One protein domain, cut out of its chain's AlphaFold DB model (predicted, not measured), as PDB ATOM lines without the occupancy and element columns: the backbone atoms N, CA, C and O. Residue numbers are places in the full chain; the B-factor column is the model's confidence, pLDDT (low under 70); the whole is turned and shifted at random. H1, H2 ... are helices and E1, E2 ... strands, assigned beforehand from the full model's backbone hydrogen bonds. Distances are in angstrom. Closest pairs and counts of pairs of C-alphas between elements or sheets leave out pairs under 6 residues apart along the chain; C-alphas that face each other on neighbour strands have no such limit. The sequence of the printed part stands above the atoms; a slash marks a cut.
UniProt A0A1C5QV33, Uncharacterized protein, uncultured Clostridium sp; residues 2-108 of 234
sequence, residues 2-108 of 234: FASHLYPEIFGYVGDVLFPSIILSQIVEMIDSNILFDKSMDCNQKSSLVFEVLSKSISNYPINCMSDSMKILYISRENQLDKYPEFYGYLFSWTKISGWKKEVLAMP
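This is residues 2 to 108 of the 234 residues of an uncharacterized protein of uncultured Clostridium sp (UniProt A0A1C5QV33). What is the main picture? A twisted wall of four antiparallel strands, in the order E1, E2, E3, E4, has two helices, H1 and H2, packed over one face in two layers. What is printed? The printed part has 107 residues with two named helices and four named strands, in the order E1, H1, H2, E2, E3, E4, of mixed class. It is compact, with a radius of gyration of the C-alphas of 14.0 A, and spans 49 by 31 by 18 A.

How do the strands pair? Edge strand E1, residues 9 to 15, is antiparallel to E2, residues 69 to 77, with N 12 and O 73 within hydrogen-bond range at 2.9 A. E2, E3, residues 87 to 95, and E4, residues 99 to 105, form a meander, each strand the antiparallel neighbour of the one before; N 74 and O 90 are 2.9 A apart, N 101 and O 93 2.8 A. Where do the helices lie? H1, residues 18 to 32, is on the sheet at a height of 9.8 A, over E1. H2, residues 43 to 59, is on the same face at 8.3 A, over E2 and E3. How do the helices meet? In a helical hairpin, residues 23 to 27 of H1 touch residues 50 to 57 of H2, the closest C-alphas being those of Ile 27 and Val 50, 7.2 A apart; they run opposite ways at a steep tilt of 43 degrees. Of the O i to N i+4 pairs, 10 of 11 in H1 and 12 of 13 in H2 are within hydrogen-bond range.

Where do the first and last elements lie? E1 begins at C-alpha 9, (-37.306, -47.374, -6.393), and E4 ends at C-alpha 105, (-46.371, -41.773, -17.314). How long are the longer elements? From first to last C-alpha, E2 measures 27.1 A, E3 26.8 A, H2 24.7 A and H1 21.6 A.

How large is it? The two C-alphas farthest apart, those of Asn 64 and Asp 82, are 49.2 A apart. Is anything cut, long or uncertain? The printed part has no cut, no link is long, and no printed residue is under 70 in pLDDT.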
ATOM      1  N   PHE A   2     -30.020 -47.369 -11.740       97.25
ATOM      2  CA  PHE A   2     -29.898 -47.429 -10.285       97.25
ATOM      3  C   PHE A   2     -31.124 -48.093  -9.663       97.25
ATOM      4  O   PHE A   2     -32.219 -48.018 -10.224       97.25
ATOM      5  N   ALA A   3     -30.933 -48.724  -8.511       97.62
ATOM      6  CA  ALA A   3     -31.983 -49.361  -7.728       97.62
ATOM      7  C   ALA A   3     -31.698 -49.159  -6.239       97.62
ATOM      8  O   ALA A   3     -30.561 -49.353  -5.813       97.62
ATOM      9  N   SER A   4     -32.726 -48.795  -5.476       96.38
ATOM     10  CA  SER A   4     -32.678 -48.776  -4.011       96.38
ATOM     11  C   SER A   4     -32.704 -50.199  -3.452       96.38
ATOM     12  O   SER A   4     -33.421 -51.065  -3.957       96.38
ATOM     13  N   HIS A   5     -31.935 -50.443  -2.393       93.56
ATOM     14  CA  HIS A   5     -31.898 -51.736  -1.710       93.56
ATOM     15  C   HIS A   5     -32.975 -51.852  -0.630       93.56
ATOM     16  O   HIS A   5     -33.348 -52.973  -0.272       93.56
ATOM     17  N   LEU A   6     -33.493 -50.726  -0.124       93.06
ATOM     18  CA  LEU A   6     -34.523 -50.687   0.920       93.06
ATOM     19  C   LEU A   6     -35.935 -50.388   0.410       93.06
ATOM     20  O   LEU A   6     -36.904 -50.752   1.075       93.06
ATOM     21  N   TYR A   7     -36.068 -49.768  -0.761       94.62
ATOM     22  CA  TYR A   7     -37.346 -49.313  -1.301       94.62
ATOM     23  C   TYR A   7     -37.548 -49.800  -2.748       94.62
ATOM     24  O   TYR A   7     -36.587 -50.139  -3.444       94.62
ATOM     25  N   PRO A   8     -38.797 -49.885  -3.243       95.69
ATOM     26  CA  PRO A   8     -39.094 -50.283  -4.617       95.69
ATOM     27  C   PRO A   8     -38.871 -49.123  -5.599       95.69
ATOM     28  O   PRO A   8     -39.796 -48.709  -6.287       95.69
ATOM     29  N   GLU A   9     -37.649 -48.595  -5.656       97.38
ATOM     30  CA  GLU A   9     -37.306 -47.374  -6.393       97.38
ATOM     31  C   GLU A   9     -36.199 -47.681  -7.402       97.38
ATOM     32  O   GLU A   9     -35.128 -48.170  -7.027       97.38
ATOM     33  N   ILE A  10     -36.448 -47.412  -8.685       98.12
ATOM     34  CA  ILE A  10     -35.454 -47.588  -9.754       98.12
ATOM     35  C   ILE A  10     -35.349 -46.353 -10.638       98.12
ATOM     36  O   ILE A  10     -36.340 -45.673 -10.913       98.12
ATOM     37  N   PHE A  11     -34.141 -46.114 -11.143       98.31
ATOM     38  CA  PHE A  11     -33.821 -44.981 -12.000       98.31
ATOM     39  C   PHE A  11     -33.064 -45.414 -13.257       98.31
ATOM     40  O   PHE A  11     -32.142 -46.237 -13.217       98.31
ATOM     41  N   GLY A  12     -33.403 -44.802 -14.384       97.12
ATOM     42  CA  GLY A  12     -32.653 -44.871 -15.636       97.12
ATOM     43  C   GLY A  12     -32.468 -43.472 -16.208       97.12
ATOM     44  O   GLY A  12     -33.262 -42.586 -15.917       97.12
ATOM     45  N   TYR A  13     -31.431 -43.253 -17.010       96.94
ATOM     46  CA  TYR A  13     -31.199 -41.953 -17.635       96.94
ATOM     47  C   TYR A  13     -30.619 -42.098 -19.044       96.94
ATOM     48  O   TYR A  13     -30.027 -43.126 -19.368       96.94
ATOM     49  N   VAL A  14     -30.803 -41.063 -19.866       95.94
ATOM     50  CA  VAL A  14     -30.172 -40.894 -21.185       95.94
ATOM     51  C   VAL A  14     -29.813 -39.422 -21.418       95.94
ATOM     52  O   VAL A  14     -30.424 -38.536 -20.818       95.94
ATOM     53  N   GLY A  15     -28.891 -39.155 -22.345       94.62
ATOM     54  CA  GLY A  15     -28.412 -37.803 -22.655       94.62
ATOM     55  C   GLY A  15     -27.116 -37.505 -21.906       94.62
ATOM     56  O   GLY A  15     -26.152 -38.250 -22.063       94.62
ATOM     57  N   ASP A  16     -27.087 -36.437 -21.106       93.56
ATOM     58  CA  ASP A  16     -25.958 -36.173 -20.203       93.56
ATOM     59  C   ASP A  16     -25.660 -37.377 -19.294       93.56
ATOM     60  O   ASP A  16     -26.577 -38.017 -18.776       93.56
ATOM     61  N   VAL A  17     -24.376 -37.688 -19.107       91.56
ATOM     62  CA  VAL A  17     -23.936 -38.847 -18.314       91.56
ATOM     63  C   VAL A  17     -23.423 -38.426 -16.943       91.56
ATOM     64  O   VAL A  17     -23.747 -39.062 -15.938       91.56
ATOM     65  N   LEU A  18     -22.629 -37.357 -16.886       93.19
ATOM     66  CA  LEU A  18     -21.889 -37.006 -15.682       93.19
ATOM     67  C   LEU A  18     -22.832 -36.558 -14.566       93.19
ATOM     68  O   LEU A  18     -22.761 -37.107 -13.468       93.19
ATOM     69  N   PHE A  19     -23.769 -35.650 -14.852       95.06
ATOM     70  CA  PHE A  19     -24.692 -35.168 -13.829       95.06
ATOM     71  C   PHE A  19     -25.590 -36.295 -13.285       95.06
ATOM     72  O   PHE A  19     -25.546 -36.527 -12.073       95.06
ATOM     73  N   PRO A  20     -26.339 -37.063 -14.115       95.81
ATOM     74  CA  PRO A  20     -27.181 -38.146 -13.610       95.81
ATOM     75  C   PRO A  20     -26.404 -39.224 -12.863       95.81
ATOM     76  O   PRO A  20     -26.901 -39.735 -11.863       95.81
ATOM     77  N   SER A  21     -25.192 -39.571 -13.312       94.50
ATOM     78  CA  SER A  21     -24.399 -40.615 -12.653       94.50
ATOM     79  C   SER A  21     -24.027 -40.260 -11.208       94.50
ATOM     80  O   SER A  21     -24.057 -41.130 -10.336       94.50
ATOM     81  N   ILE A  22     -23.752 -38.981 -10.938       95.12
ATOM     82  CA  ILE A  22     -23.416 -38.480  -9.603       95.12
ATOM     83  C   ILE A  22     -24.685 -38.338  -8.762       95.12
ATOM     84  O   ILE A  22     -24.786 -38.930  -7.686       95.12
ATOM     85  N   ILE A  23     -25.670 -37.577  -9.251       97.06
ATOM     86  CA  ILE A  23     -26.819 -37.201  -8.422       97.06
ATOM     87  C   ILE A  23     -27.743 -38.381  -8.128       97.06
ATOM     88  O   ILE A  23     -28.285 -38.471  -7.032       97.06
ATOM     89  N   LEU A  24     -27.909 -39.322  -9.063       97.94
ATOM     90  CA  LEU A  24     -28.754 -40.492  -8.822       97.94
ATOM     91  C   LEU A  24     -28.122 -41.438  -7.802       97.94
ATOM     92  O   LEU A  24     -28.850 -42.023  -7.007       97.94
ATOM     93  N   SER A  25     -26.789 -41.537  -7.765       96.88
ATOM     94  CA  SER A  25     -26.087 -42.281  -6.713       96.88
ATOM     95  C   SER A  25     -26.342 -41.660  -5.337       96.88
ATOM     96  O   SER A  25     -26.677 -42.371  -4.397       96.88
ATOM     97  N   GLN A  26     -26.264 -40.328  -5.231       97.62
ATOM     98  CA  GLN A  26     -26.564 -39.603  -3.990       97.62
ATOM     99  C   GLN A  26     -28.032 -39.751  -3.574       97.62
ATOM    100  O   GLN A  26     -28.312 -40.006  -2.409       97.62
ATOM    101  N   ILE A  27     -28.971 -39.633  -4.519       98.31
ATOM    102  CA  ILE A  27     -30.402 -39.820  -4.253       98.31
ATOM    103  C   ILE A  27     -30.671 -41.239  -3.747       98.31
ATOM    104  O   ILE A  27     -31.362 -41.389  -2.743       98.31
ATOM    105  N   VAL A  28     -30.118 -42.273  -4.391       98.00
ATOM    106  CA  VAL A  28     -30.283 -43.659  -3.925       98.00
ATOM    107  C   VAL A  28     -29.687 -43.852  -2.536       98.00
ATOM    108  O   VAL A  28     -30.344 -44.460  -1.698       98.00
ATOM    109  N   GLU A  29     -28.518 -43.280  -2.251       97.94
ATOM    110  CA  GLU A  29     -27.917 -43.342  -0.916       97.94
ATOM    111  C   GLU A  29     -28.791 -42.652   0.144       97.94
ATOM    112  O   GLU A  29     -29.009 -43.194   1.225       97.94
ATOM    113  N   MET A  30     -29.365 -41.484  -0.165       97.81
ATOM    114  CA  MET A  30     -30.292 -40.795   0.741       97.81
ATOM    115  C   MET A  30     -31.586 -41.590   0.967       97.81
ATOM    116  O   MET A  30     -32.151 -41.541   2.062       97.81
ATOM    117  N   ILE A  31     -32.067 -42.306  -0.054       97.19
ATOM    118  CA  ILE A  31     -33.220 -43.208   0.055       97.19
ATOM    119  C   ILE A  31     -32.863 -44.399   0.950       97.19
ATOM    120  O   ILE A  31     -33.564 -44.658   1.925       97.19
ATOM    121  N   ASP A  32     -31.756 -45.086   0.668       96.56
ATOM    122  CA  ASP A  32     -31.309 -46.270   1.414       96.56
ATOM    123  C   ASP A  32     -30.853 -45.922   2.847       96.56
ATOM    124  O   ASP A  32     -30.909 -46.763   3.741       96.56
ATOM    125  N   SER A  33     -30.510 -44.662   3.116       96.38
ATOM    126  CA  SER A  33     -30.263 -44.144   4.468       96.38
ATOM    127  C   SER A  33     -31.537 -43.726   5.221       96.38
ATOM    128  O   SER A  33     -31.448 -43.291   6.367       96.38
ATOM    129  N   ASN A  34     -32.729 -43.855   4.620       95.06
ATOM    130  CA  ASN A  34     -34.014 -43.368   5.155       95.06
ATOM    131  C   ASN A  34     -34.022 -41.851   5.453       95.06
ATOM    132  O   ASN A  34     -34.735 -41.389   6.340       95.06
ATOM    133  N   ILE A  35     -33.209 -41.071   4.730       96.25
ATOM    134  CA  ILE A  35     -33.134 -39.609   4.868       96.25
ATOM    135  C   ILE A  35     -34.155 -38.939   3.947       96.25
ATOM    136  O   ILE A  35     -34.788 -37.961   4.337       96.25
ATOM    137  N   LEU A  36     -34.299 -39.440   2.713       96.50
ATOM    138  CA  LEU A  36     -35.147 -38.790   1.711       96.50
ATOM    139  C   LEU A  36     -36.628 -39.156   1.846       96.50
ATOM    140  O   LEU A  36     -37.479 -38.307   1.601       96.50
ATOM    141  N   PHE A  37     -36.943 -40.406   2.196       94.88
ATOM    142  CA  PHE A  37     -38.314 -40.918   2.208       94.88
ATOM    143  C   PHE A  37     -38.756 -41.360   3.598       94.88
ATOM    144  O   PHE A  37     -38.017 -42.033   4.312       94.88
ATOM    145  N   ASP A  38     -40.016 -41.073   3.912       87.25
ATOM    146  CA  ASP A  38     -40.737 -41.690   5.022       87.25
ATOM    147  C   ASP A  38     -41.613 -42.855   4.522       87.25
ATOM    148  O   ASP A  38     -42.050 -42.877   3.368       87.25
ATOM    149  N   LYS A  39     -41.881 -43.847   5.383       82.62
ATOM    150  CA  LYS A  39     -42.674 -45.039   5.022       82.62
ATOM    151  C   LYS A  39     -44.141 -44.738   4.704       82.62
ATOM    152  O   LYS A  39     -44.769 -45.558   4.042       82.62
ATOM    153  N   SER A  40     -44.680 -43.617   5.181       88.50
ATOM    154  CA  SER A  40     -46.057 -43.188   4.908       88.50
ATOM    155  C   SER A  40     -46.223 -42.467   3.568       88.50
ATOM    156  O   SER A  40     -47.357 -42.229   3.156       88.50
ATOM    157  N   MET A  41     -45.121 -42.117   2.894       93.56
ATOM    158  CA  MET A  41     -45.179 -41.350   1.653       93.56
ATOM    159  C   MET A  41     -45.685 -42.185   0.482       93.56
ATOM    160  O   MET A  41     -45.152 -43.263   0.201       93.56
ATOM    161  N   ASP A  42     -46.629 -41.617  -0.263       94.06
ATOM    162  CA  ASP A  42     -47.065 -42.166  -1.543       94.06
ATOM    163  C   ASP A  42     -46.038 -41.910  -2.665       94.06
ATOM    164  O   ASP A  42     -45.102 -41.103  -2.553       94.06
ATOM    165  N   CYS A  43     -46.210 -42.600  -3.792       95.50
ATOM    166  CA  CYS A  43     -45.312 -42.476  -4.943       95.50
ATOM    167  C   CYS A  43     -45.212 -41.043  -5.515       95.50
ATOM    168  O   CYS A  43     -44.148 -40.641  -6.002       95.50
ATOM    169  N   ASN A  44     -46.279 -40.236  -5.446       96.19
ATOM    170  CA  ASN A  44     -46.280 -38.865  -5.967       96.19
ATOM    171  C   ASN A  44     -45.497 -37.911  -5.061       96.19
ATOM    172  O   ASN A  44     -44.765 -37.049  -5.566       96.19
ATOM    173  N   GLN A  45     -45.614 -38.078  -3.746       96.94
ATOM    174  CA  GLN A  45     -44.833 -37.358  -2.744       96.94
ATOM    175  C   GLN A  45     -43.343 -37.672  -2.911       96.94
ATOM    176  O   GLN A  45     -42.544 -36.752  -3.099       96.94
ATOM    177  N   LYS A  46     -42.979 -38.961  -2.992       97.50
ATOM    178  CA  LYS A  46     -41.598 -39.405  -3.261       97.50
ATOM    179  C   LYS A  46     -41.035 -38.809  -4.551       97.50
ATOM    180  O   LYS A  46     -39.956 -38.222  -4.563       97.50
ATOM    181  N   SER A  47     -41.801 -38.886  -5.639       98.06
ATOM    182  CA  SER A  47     -41.439 -38.305  -6.937       98.06
ATOM    183  C   SER A  47     -41.254 -36.792  -6.890       98.06
ATOM    184  O   SER A  47     -40.483 -36.233  -7.669       98.06
ATOM    185  N   SER A  48     -41.967 -36.093  -6.013       98.00
ATOM    186  CA  SER A  48     -41.811 -34.645  -5.849       98.00
ATOM    187  C   SER A  48     -40.521 -34.304  -5.103       98.00
ATOM    188  O   SER A  48     -39.797 -33.424  -5.557       98.00
ATOM    189  N   LEU A  49     -40.166 -35.070  -4.066       98.06
ATOM    190  CA  LEU A  49     -38.892 -34.914  -3.352       98.06
ATOM    191  C   LEU A  49     -37.682 -35.213  -4.242       98.06
ATOM    192  O   LEU A  49     -36.739 -34.428  -4.286       98.06
ATOM    193  N   VAL A  50     -37.720 -36.305  -5.014       98.44
ATOM    194  CA  VAL A  50     -36.654 -36.618  -5.985       98.44
ATOM    195  C   VAL A  50     -36.483 -35.475  -6.988       98.44
ATOM    196  O   VAL A  50     -35.362 -35.042  -7.257       98.44
ATOM    197  N   PHE A  51     -37.589 -34.964  -7.531       98.38
ATOM    198  CA  PHE A  51     -37.557 -33.860  -8.489       98.38
ATOM    199  C   PHE A  51     -37.004 -32.566  -7.875       98.38
ATOM    200  O   PHE A  51     -36.249 -31.843  -8.531       98.38
ATOM    201  N   GLU A  52     -37.324 -32.286  -6.612       97.50
ATOM    202  CA  GLU A  52     -36.781 -31.152  -5.866       97.50
ATOM    203  C   GLU A  52     -35.262 -31.274  -5.675       97.50
ATOM    204  O   GLU A  52     -34.536 -30.316  -5.944       97.50
ATOM    205  N   VAL A  53     -34.763 -32.454  -5.287       97.56
ATOM    206  CA  VAL A  53     -33.318 -32.709  -5.151       97.56
ATOM    207  C   VAL A  53     -32.602 -32.515  -6.488       97.56
ATOM    208  O   VAL A  53     -31.583 -31.823  -6.538       97.56
ATOM    209  N   LEU A  54     -33.145 -33.046  -7.591       97.25
ATOM    210  CA  LEU A  54     -32.593 -32.842  -8.938       97.25
ATOM    211  C   LEU A  54     -32.558 -31.358  -9.330       97.25
ATOM    212  O   LEU A  54     -31.555 -30.876  -9.864       97.25
ATOM    213  N   SER A  55     -33.633 -30.628  -9.034       95.69
ATOM    214  CA  SER A  55     -33.765 -29.204  -9.359       95.69
ATOM    215  C   SER A  55     -32.786 -28.334  -8.568       95.69
ATOM    216  O   SER A  55     -32.159 -27.446  -9.140       95.69
ATOM    217  N   LYS A  56     -32.590 -28.618  -7.275       95.31
ATOM    218  CA  LYS A  56     -31.592 -27.928  -6.437       95.31
ATOM    219  C   LYS A  56     -30.158 -28.293  -6.811       95.31
ATOM    220  O   LYS A  56     -29.259 -27.466  -6.715       95.31
ATOM    221  N   SER A  57     -29.922 -29.531  -7.229       94.56
ATOM    222  CA  SER A  57     -28.566 -29.988  -7.548       94.56
ATOM    223  C   SER A  57     -28.064 -29.393  -8.858       94.56
ATOM    224  O   SER A  57     -26.892 -29.041  -8.964       94.56
ATOM    225  N   ILE A  58     -28.948 -29.224  -9.847       92.81
ATOM    226  CA  ILE A  58     -28.548 -28.669 -11.142       92.81
ATOM    227  C   ILE A  58     -28.237 -27.170 -11.078       92.81
ATOM    228  O   ILE A  58     -27.402 -26.703 -11.845       92.81
ATOM    229  N   SER A  59     -28.851 -26.415 -10.155       87.75
ATOM    230  CA  SER A  59     -28.583 -24.974 -10.016       87.75
ATOM    231  C   SER A  59     -27.152 -24.674  -9.570       87.75
ATOM    232  O   SER A  59     -26.642 -23.594  -9.843       87.75
ATOM    233  N   ASN A  60     -26.504 -25.636  -8.908       85.88
ATOM    234  CA  ASN A  60     -25.119 -25.535  -8.449       85.88
ATOM    235  C   ASN A  60     -24.127 -26.224  -9.401       85.88
ATOM    236  O   ASN A  60     -22.931 -26.269  -9.117       85.88
ATOM    237  N   TYR A  61     -24.608 -26.795 -10.508       89.12
ATOM    238  CA  TYR A  61     -23.785 -27.553 -11.442       89.12
ATOM    239  C   TYR A  61     -23.271 -26.656 -12.582       89.12
ATOM    240  O   TYR A  61     -24.001 -25.779 -13.046       89.12
ATOM    241  N   PRO A  62     -22.040 -26.854 -13.093       88.50
ATOM    242  CA  PRO A  62     -21.528 -26.096 -14.236       88.50
ATOM    243  C   PRO A  62     -22.250 -26.478 -15.544       88.50
ATOM    244  O   PRO A  62     -21.781 -27.311 -16.320       88.50
ATOM    245  N   ILE A  63     -23.389 -25.827 -15.813       85.94
ATOM    246  CA  ILE A  63     -24.291 -26.100 -16.954       85.94
ATOM    247  C   ILE A  63     -23.572 -26.039 -18.313       85.94
ATOM    248  O   ILE A  63     -23.920 -26.769 -19.242       85.94
ATOM    249  N   ASN A  64     -22.531 -25.212 -18.434       85.44
ATOM    250  CA  ASN A  64     -21.763 -25.054 -19.673       85.44
ATOM    251  C   ASN A  64     -21.020 -26.330 -20.100       85.44
ATOM    252  O   ASN A  64     -20.743 -26.500 -21.283       85.44
ATOM    253  N   CYS A  65     -20.721 -27.231 -19.162       85.06
ATOM    254  CA  CYS A  65     -20.033 -28.495 -19.429       85.06
ATOM    255  C   CYS A  65     -20.997 -29.668 -19.672       85.06
ATOM    256  O   CYS A  65     -20.546 -30.791 -19.878       85.06
ATOM    257  N   MET A  66     -22.308 -29.426 -19.614       89.31
ATOM    258  CA  MET A  66     -23.329 -30.458 -19.779       89.31
ATOM    259  C   MET A  66     -23.732 -30.617 -21.240       89.31
ATOM    260  O   MET A  66     -23.687 -29.663 -22.024       89.31
ATOM    261  N   SER A  67     -24.234 -31.800 -21.583       90.12
ATOM    262  CA  SER A  67     -25.012 -31.990 -22.810       90.12
ATOM    263  C   SER A  67     -26.257 -31.091 -22.826       90.12
ATOM    264  O   SER A  67     -26.741 -30.644 -21.788       90.12
ATOM    265  N   ASP A  68     -26.815 -30.828 -24.009       93.44
ATOM    266  CA  ASP A  68     -27.950 -29.901 -24.155       93.44
ATOM    267  C   ASP A  68     -29.261 -30.425 -23.565       93.44
ATOM    268  O   ASP A  68     -30.177 -29.646 -23.279       93.44
ATOM    269  N   SER A  69     -29.357 -31.743 -23.382       95.31
ATOM    270  CA  SER A  69     -30.516 -32.382 -22.778       95.31
ATOM    271  C   SER A  69     -30.163 -33.662 -22.035       95.31
ATOM    272  O   SER A  69     -29.178 -34.344 -22.332       95.31
ATOM    273  N   MET A  70     -31.017 -34.002 -21.080       96.44
ATOM    274  CA  MET A  70     -31.037 -35.307 -20.439       96.44
ATOM    275  C   MET A  70     -32.465 -35.687 -20.079       96.44
ATOM    276  O   MET A  70     -33.349 -34.833 -19.951       96.44
ATOM    277  N   LYS A  71     -32.681 -36.979 -19.876       97.88
ATOM    278  CA  LYS A  71     -33.934 -37.507 -19.351       97.88
ATOM    279  C   LYS A  71     -33.641 -38.533 -18.277       97.88
ATOM    280  O   LYS A  71     -32.743 -39.351 -18.453       97.88
ATOM    281  N   ILE A  72     -34.420 -38.502 -17.205       98.38
ATOM    282  CA  ILE A  72     -34.371 -39.454 -16.099       98.38
ATOM    283  C   ILE A  72     -35.747 -40.105 -15.991       98.38
ATOM    284  O   ILE A  72     -36.756 -39.428 -15.817       98.38
ATOM    285  N   LEU A  73     -35.778 -41.425 -16.104       98.31
ATOM    286  CA  LEU A  73     -36.941 -42.249 -15.823       98.31
ATOM    287  C   LEU A  73     -36.864 -42.711 -14.370       98.31
ATOM    288  O   LEU A  73     -35.879 -43.339 -13.981       98.31
ATOM    289  N   TYR A  74     -37.905 -42.433 -13.597       98.50
ATOM    290  CA  TYR A  74     -38.061 -42.884 -12.222       98.50
ATOM    291  C   TYR A  74     -39.311 -43.759 -12.115       98.50
ATOM    292  O   TYR A  74     -40.402 -43.313 -12.464       98.50
ATOM    293  N   ILE A  75     -39.155 -44.999 -11.651       97.50
ATOM    294  CA  ILE A  75     -40.270 -45.921 -11.407       97.50
ATOM    295  C   ILE A  75     -40.318 -46.277  -9.924       97.50
ATOM    296  O   ILE A  75     -39.289 -46.615  -9.335       97.50
ATOM    297  N   SER A  76     -41.527 -46.252  -9.370       96.38
ATOM    298  CA  SER A  76     -41.833 -46.635  -7.993       96.38
ATOM    299  C   SER A  76     -42.989 -47.635  -7.942       96.38
ATOM    300  O   SER A  76     -43.716 -47.827  -8.927       96.38
ATOM    301  N   ARG A  77     -43.169 -48.282  -6.791       94.12
ATOM    302  CA  ARG A  77     -44.325 -49.133  -6.489       94.12
ATOM    303  C   ARG A  77     -44.919 -48.736  -5.148       94.12
ATOM    304  O   ARG A  77     -44.195 -48.641  -4.157       94.12
ATOM    305  N   GLU A  78     -46.238 -48.618  -5.104       90.81
ATOM    306  CA  GLU A  78     -46.954 -48.403  -3.856       90.81
ATOM    307  C   GLU A  78     -46.917 -49.676  -3.001       90.81
ATOM    308  O   GLU A  78     -47.097 -50.796  -3.495       90.81
ATOM    309  N   ASN A  79     -46.649 -49.525  -1.707       75.12
ATOM    310  CA  ASN A  79     -46.602 -50.660  -0.790       75.12
ATOM    311  C   ASN A  79     -47.978 -50.845  -0.148       75.12
ATOM    312  O   ASN A  79     -48.236 -50.368   0.950       75.12
ATOM    313  N   GLN A  80     -48.857 -51.579  -0.832       71.75
ATOM    314  CA  GLN A  80     -50.158 -51.977  -0.293       71.75
ATOM    315  C   GLN A  80     -50.170 -53.485  -0.032       71.75
ATOM    316  O   GLN A  80     -49.801 -54.273  -0.903       71.75
ATOM    317  N   LEU A  81     -50.558 -53.884   1.182       70.75
ATOM    318  CA  LEU A  81     -50.628 -55.293   1.591       70.75
ATOM    319  C   LEU A  81     -51.895 -55.985   1.068       70.75
ATOM    320  O   LEU A  81     -51.842 -57.155   0.698       70.75
ATOM    321  N   ASP A  82     -52.998 -55.239   0.979       76.62
ATOM    322  CA  ASP A  82     -54.339 -55.799   0.754       76.62
ATOM    323  C   ASP A  82     -54.851 -55.638  -0.686       76.62
ATOM    324  O   ASP A  82     -55.975 -56.024  -1.005       76.62
ATOM    325  N   LYS A  83     -54.049 -55.041  -1.574       77.19
ATOM    326  CA  LYS A  83     -54.424 -54.760  -2.965       77.19
ATOM    327  C   LYS A  83     -53.338 -55.203  -3.930       77.19
ATOM    328  O   LYS A  83     -52.189 -55.435  -3.558       77.19
ATOM    329  N   TYR A  84     -53.724 -55.315  -5.199       77.69
ATOM    330  CA  TYR A  84     -52.752 -55.511  -6.263       77.69
ATOM    331  C   TYR A  84     -51.763 -54.332  -6.261       77.69
ATOM    332  O   TYR A  84     -52.208 -53.189  -6.187       77.69
ATOM    333  N   PRO A  85     -50.445 -54.582  -6.328       84.56
ATOM    334  CA  PRO A  85     -49.439 -53.525  -6.325       84.56
ATOM    335  C   PRO A  85     -49.657 -52.543  -7.479       84.56
ATOM    336  O   PRO A  85     -49.721 -52.946  -8.645       84.56
ATOM    337  N   GLU A  86     -49.678 -51.255  -7.163       90.44
ATOM    338  CA  GLU A  86     -49.725 -50.193  -8.162       90.44
ATOM    339  C   GLU A  86     -48.314 -49.674  -8.430       90.44
ATOM    340  O   GLU A  86     -47.521 -49.448  -7.514       90.44
ATOM    341  N   PHE A  87     -47.983 -49.526  -9.708       93.38
ATOM    342  CA  PHE A  87     -46.705 -48.985 -10.147       93.38
ATOM    343  C   PHE A  87     -46.920 -47.570 -10.659       93.38
ATOM    344  O   PHE A  87     -47.921 -47.290 -11.314       93.38
ATOM    345  N   TYR A  88     -45.930 -46.713 -10.442       96.25
ATOM    346  CA  TYR A  88     -45.933 -45.343 -10.933       96.25
ATOM    347  C   TYR A  88     -44.646 -45.056 -11.685       96.25
ATOM    348  O   TYR A  88     -43.571 -45.507 -11.296       96.25
ATOM    349  N   GLY A  89     -44.768 -44.321 -12.786       97.62
ATOM    350  CA  GLY A  89     -43.647 -43.946 -13.626       97.62
ATOM    351  C   GLY A  89     -43.623 -42.447 -13.832       97.62
ATOM    352  O   GLY A  89     -44.654 -41.833 -14.095       97.62
ATOM    353  N   TYR A  90     -42.437 -41.869 -13.729       98.44
ATOM    354  CA  TYR A  90     -42.208 -40.444 -13.866       98.44
ATOM    355  C   TYR A  90     -41.056 -40.215 -14.832       98.44
ATOM    356  O   TYR A  90     -40.013 -40.864 -14.732       98.44
ATOM    357  N   LEU A  91     -41.241 -39.286 -15.762       98.56
ATOM    358  CA  LEU A  91     -40.191 -38.835 -16.662       98.56
ATOM    359  C   LEU A  91     -39.800 -37.410 -16.284       98.56
ATOM    360  O   LEU A  91     -40.614 -36.490 -16.336       98.56
ATOM    361  N   PHE A  92     -38.541 -37.238 -15.901       98.38
ATOM    362  CA  PHE A  92     -37.941 -35.933 -15.680       98.38
ATOM    363  C   PHE A  92     -37.100 -35.583 -16.900       98.38
ATOM    364  O   PHE A  92     -36.133 -36.275 -17.216       98.38
ATOM    365  N   SER A  93     -37.470 -34.517 -17.596       97.75
ATOM    366  CA  SER A  93     -36.779 -34.042 -18.793       97.75
ATOM    367  C   SER A  93     -36.086 -32.728 -18.473       97.75
ATOM    368  O   SER A  93     -36.729 -31.817 -17.962       97.75
ATOM    369  N   TRP A  94     -34.803 -32.600 -18.799       97.00
ATOM    370  CA  TRP A  94     -34.079 -31.340 -18.669       97.00
ATOM    371  C   TRP A  94     -33.465 -30.915 -19.992       97.00
ATOM    372  O   TRP A  94     -32.967 -31.741 -20.760       97.00
ATOM    373  N   THR A  95     -33.486 -29.609 -20.240       95.75
ATOM    374  CA  THR A  95     -32.771 -28.972 -21.348       95.75
ATOM    375  C   THR A  95     -32.122 -27.689 -20.856       95.75
ATOM    376  O   THR A  95     -32.681 -27.027 -19.979       95.75
ATOM    377  N   LYS A  96     -31.018 -27.274 -21.483       92.62
ATOM    378  CA  LYS A  96     -30.380 -25.982 -21.173       92.62
ATOM    379  C   LYS A  96     -31.332 -24.789 -21.309       92.62
ATOM    380  O   LYS A  96     -31.200 -23.818 -20.578       92.62
ATOM    381  N   ILE A  97     -32.284 -24.873 -22.240       92.38
ATOM    382  CA  ILE A  97     -33.192 -23.770 -22.580       92.38
ATOM    383  C   ILE A  97     -34.369 -23.687 -21.607       92.38
ATOM    384  O   ILE A  97     -34.724 -22.598 -21.171       92.38
ATOM    385  N   SER A  98     -35.010 -24.818 -21.293       93.38
ATOM    386  CA  SER A  98     -36.274 -24.818 -20.541       93.38
ATOM    387  C   SER A  98     -36.170 -25.343 -19.109       93.38
ATOM    388  O   SER A  98     -37.169 -25.343 -18.395       93.38
ATOM    389  N   GLY A  99     -34.982 -25.770 -18.674       94.56
ATOM    390  CA  GLY A  99     -34.793 -26.370 -17.360       94.56
ATOM    391  C   GLY A  99     -35.521 -27.709 -17.225       94.56
ATOM    392  O   GLY A  99     -35.723 -28.423 -18.212       94.56
ATOM    393  N   TRP A 100     -35.870 -28.058 -15.985       96.56
ATOM    394  CA  TRP A 100     -36.539 -29.313 -15.648       96.56
ATOM    395  C   TRP A 100     -38.040 -29.274 -15.942       96.56
ATOM    396  O   TRP A 100     -38.739 -28.316 -15.622       96.56
ATOM    397  N   LYS A 101     -38.548 -30.386 -16.466       97.75
ATOM    398  CA  LYS A 101     -39.967 -30.712 -16.601       97.75
ATOM    399  C   LYS A 101     -40.221 -32.081 -15.988       97.75
ATOM    400  O   LYS A 101     -39.377 -32.970 -16.089       97.75
ATOM    401  N   LYS A 102     -41.390 -32.242 -15.374       97.88
ATOM    402  CA  LYS A 102     -41.854 -33.490 -14.765       97.88
ATOM    403  C   LYS A 102     -43.129 -33.952 -15.452       97.88
ATOM    404  O   LYS A 102     -44.072 -33.179 -15.587       97.88
ATOM    405  N   GLU A 103     -43.154 -35.218 -15.836       97.94
ATOM    406  CA  GLU A 103     -44.271 -35.869 -16.514       97.94
ATOM    407  C   GLU A 103     -44.628 -37.153 -15.755       97.94
ATOM    408  O   GLU A 103     -43.740 -37.904 -15.345       97.94
ATOM    409  N   VAL A 104     -45.923 -37.415 -15.561       97.88
ATOM    410  CA  VAL A 104     -46.409 -38.702 -15.041       97.88
ATOM    411  C   VAL A 104     -46.721 -39.599 -16.232       97.88
ATOM    412  O   VAL A 104     -47.436 -39.192 -17.148       97.88
ATOM    413  N   LEU A 105     -46.180 -40.812 -16.235       97.06
ATOM    414  CA  LEU A 105     -46.371 -41.773 -17.314       97.06
ATOM    415  C   LEU A 105     -47.611 -42.625 -17.053       97.06
ATOM    416  O   LEU A 105     -47.780 -43.185 -15.968       97.06
ATOM    417  N   ALA A 106     -48.456 -42.760 -18.072       94.00
ATOM    418  CA  ALA A 106     -49.614 -43.639 -18.018       94.00
ATOM    419  C   ALA A 106     -49.160 -45.104 -18.035       94.00
ATOM    420  O   ALA A 106     -48.527 -45.558 -18.990       94.00
ATOM    421  N   MET A 107     -49.491 -45.846 -16.979       90.75
ATOM    422  CA  MET A 107     -49.181 -47.269 -16.911       90.75
ATOM    423  C   MET A 107     -50.052 -48.068 -17.887       90.75
ATOM    424  O   MET A 107     -51.268 -47.858 -17.935       90.75
ATOM    425  N   PRO A 108     -49.470 -49.003 -18.656       87.69
ATOM    426  CA  PRO A 108     -50.250 -49.868 -19.526       87.69
ATOM    427  C   PRO A 108     -51.096 -50.849 -18.701       87.69
ATOM    428  O   PRO A 108     -50.686 -51.306 -17.635       87.69
TER     429      PRO A 108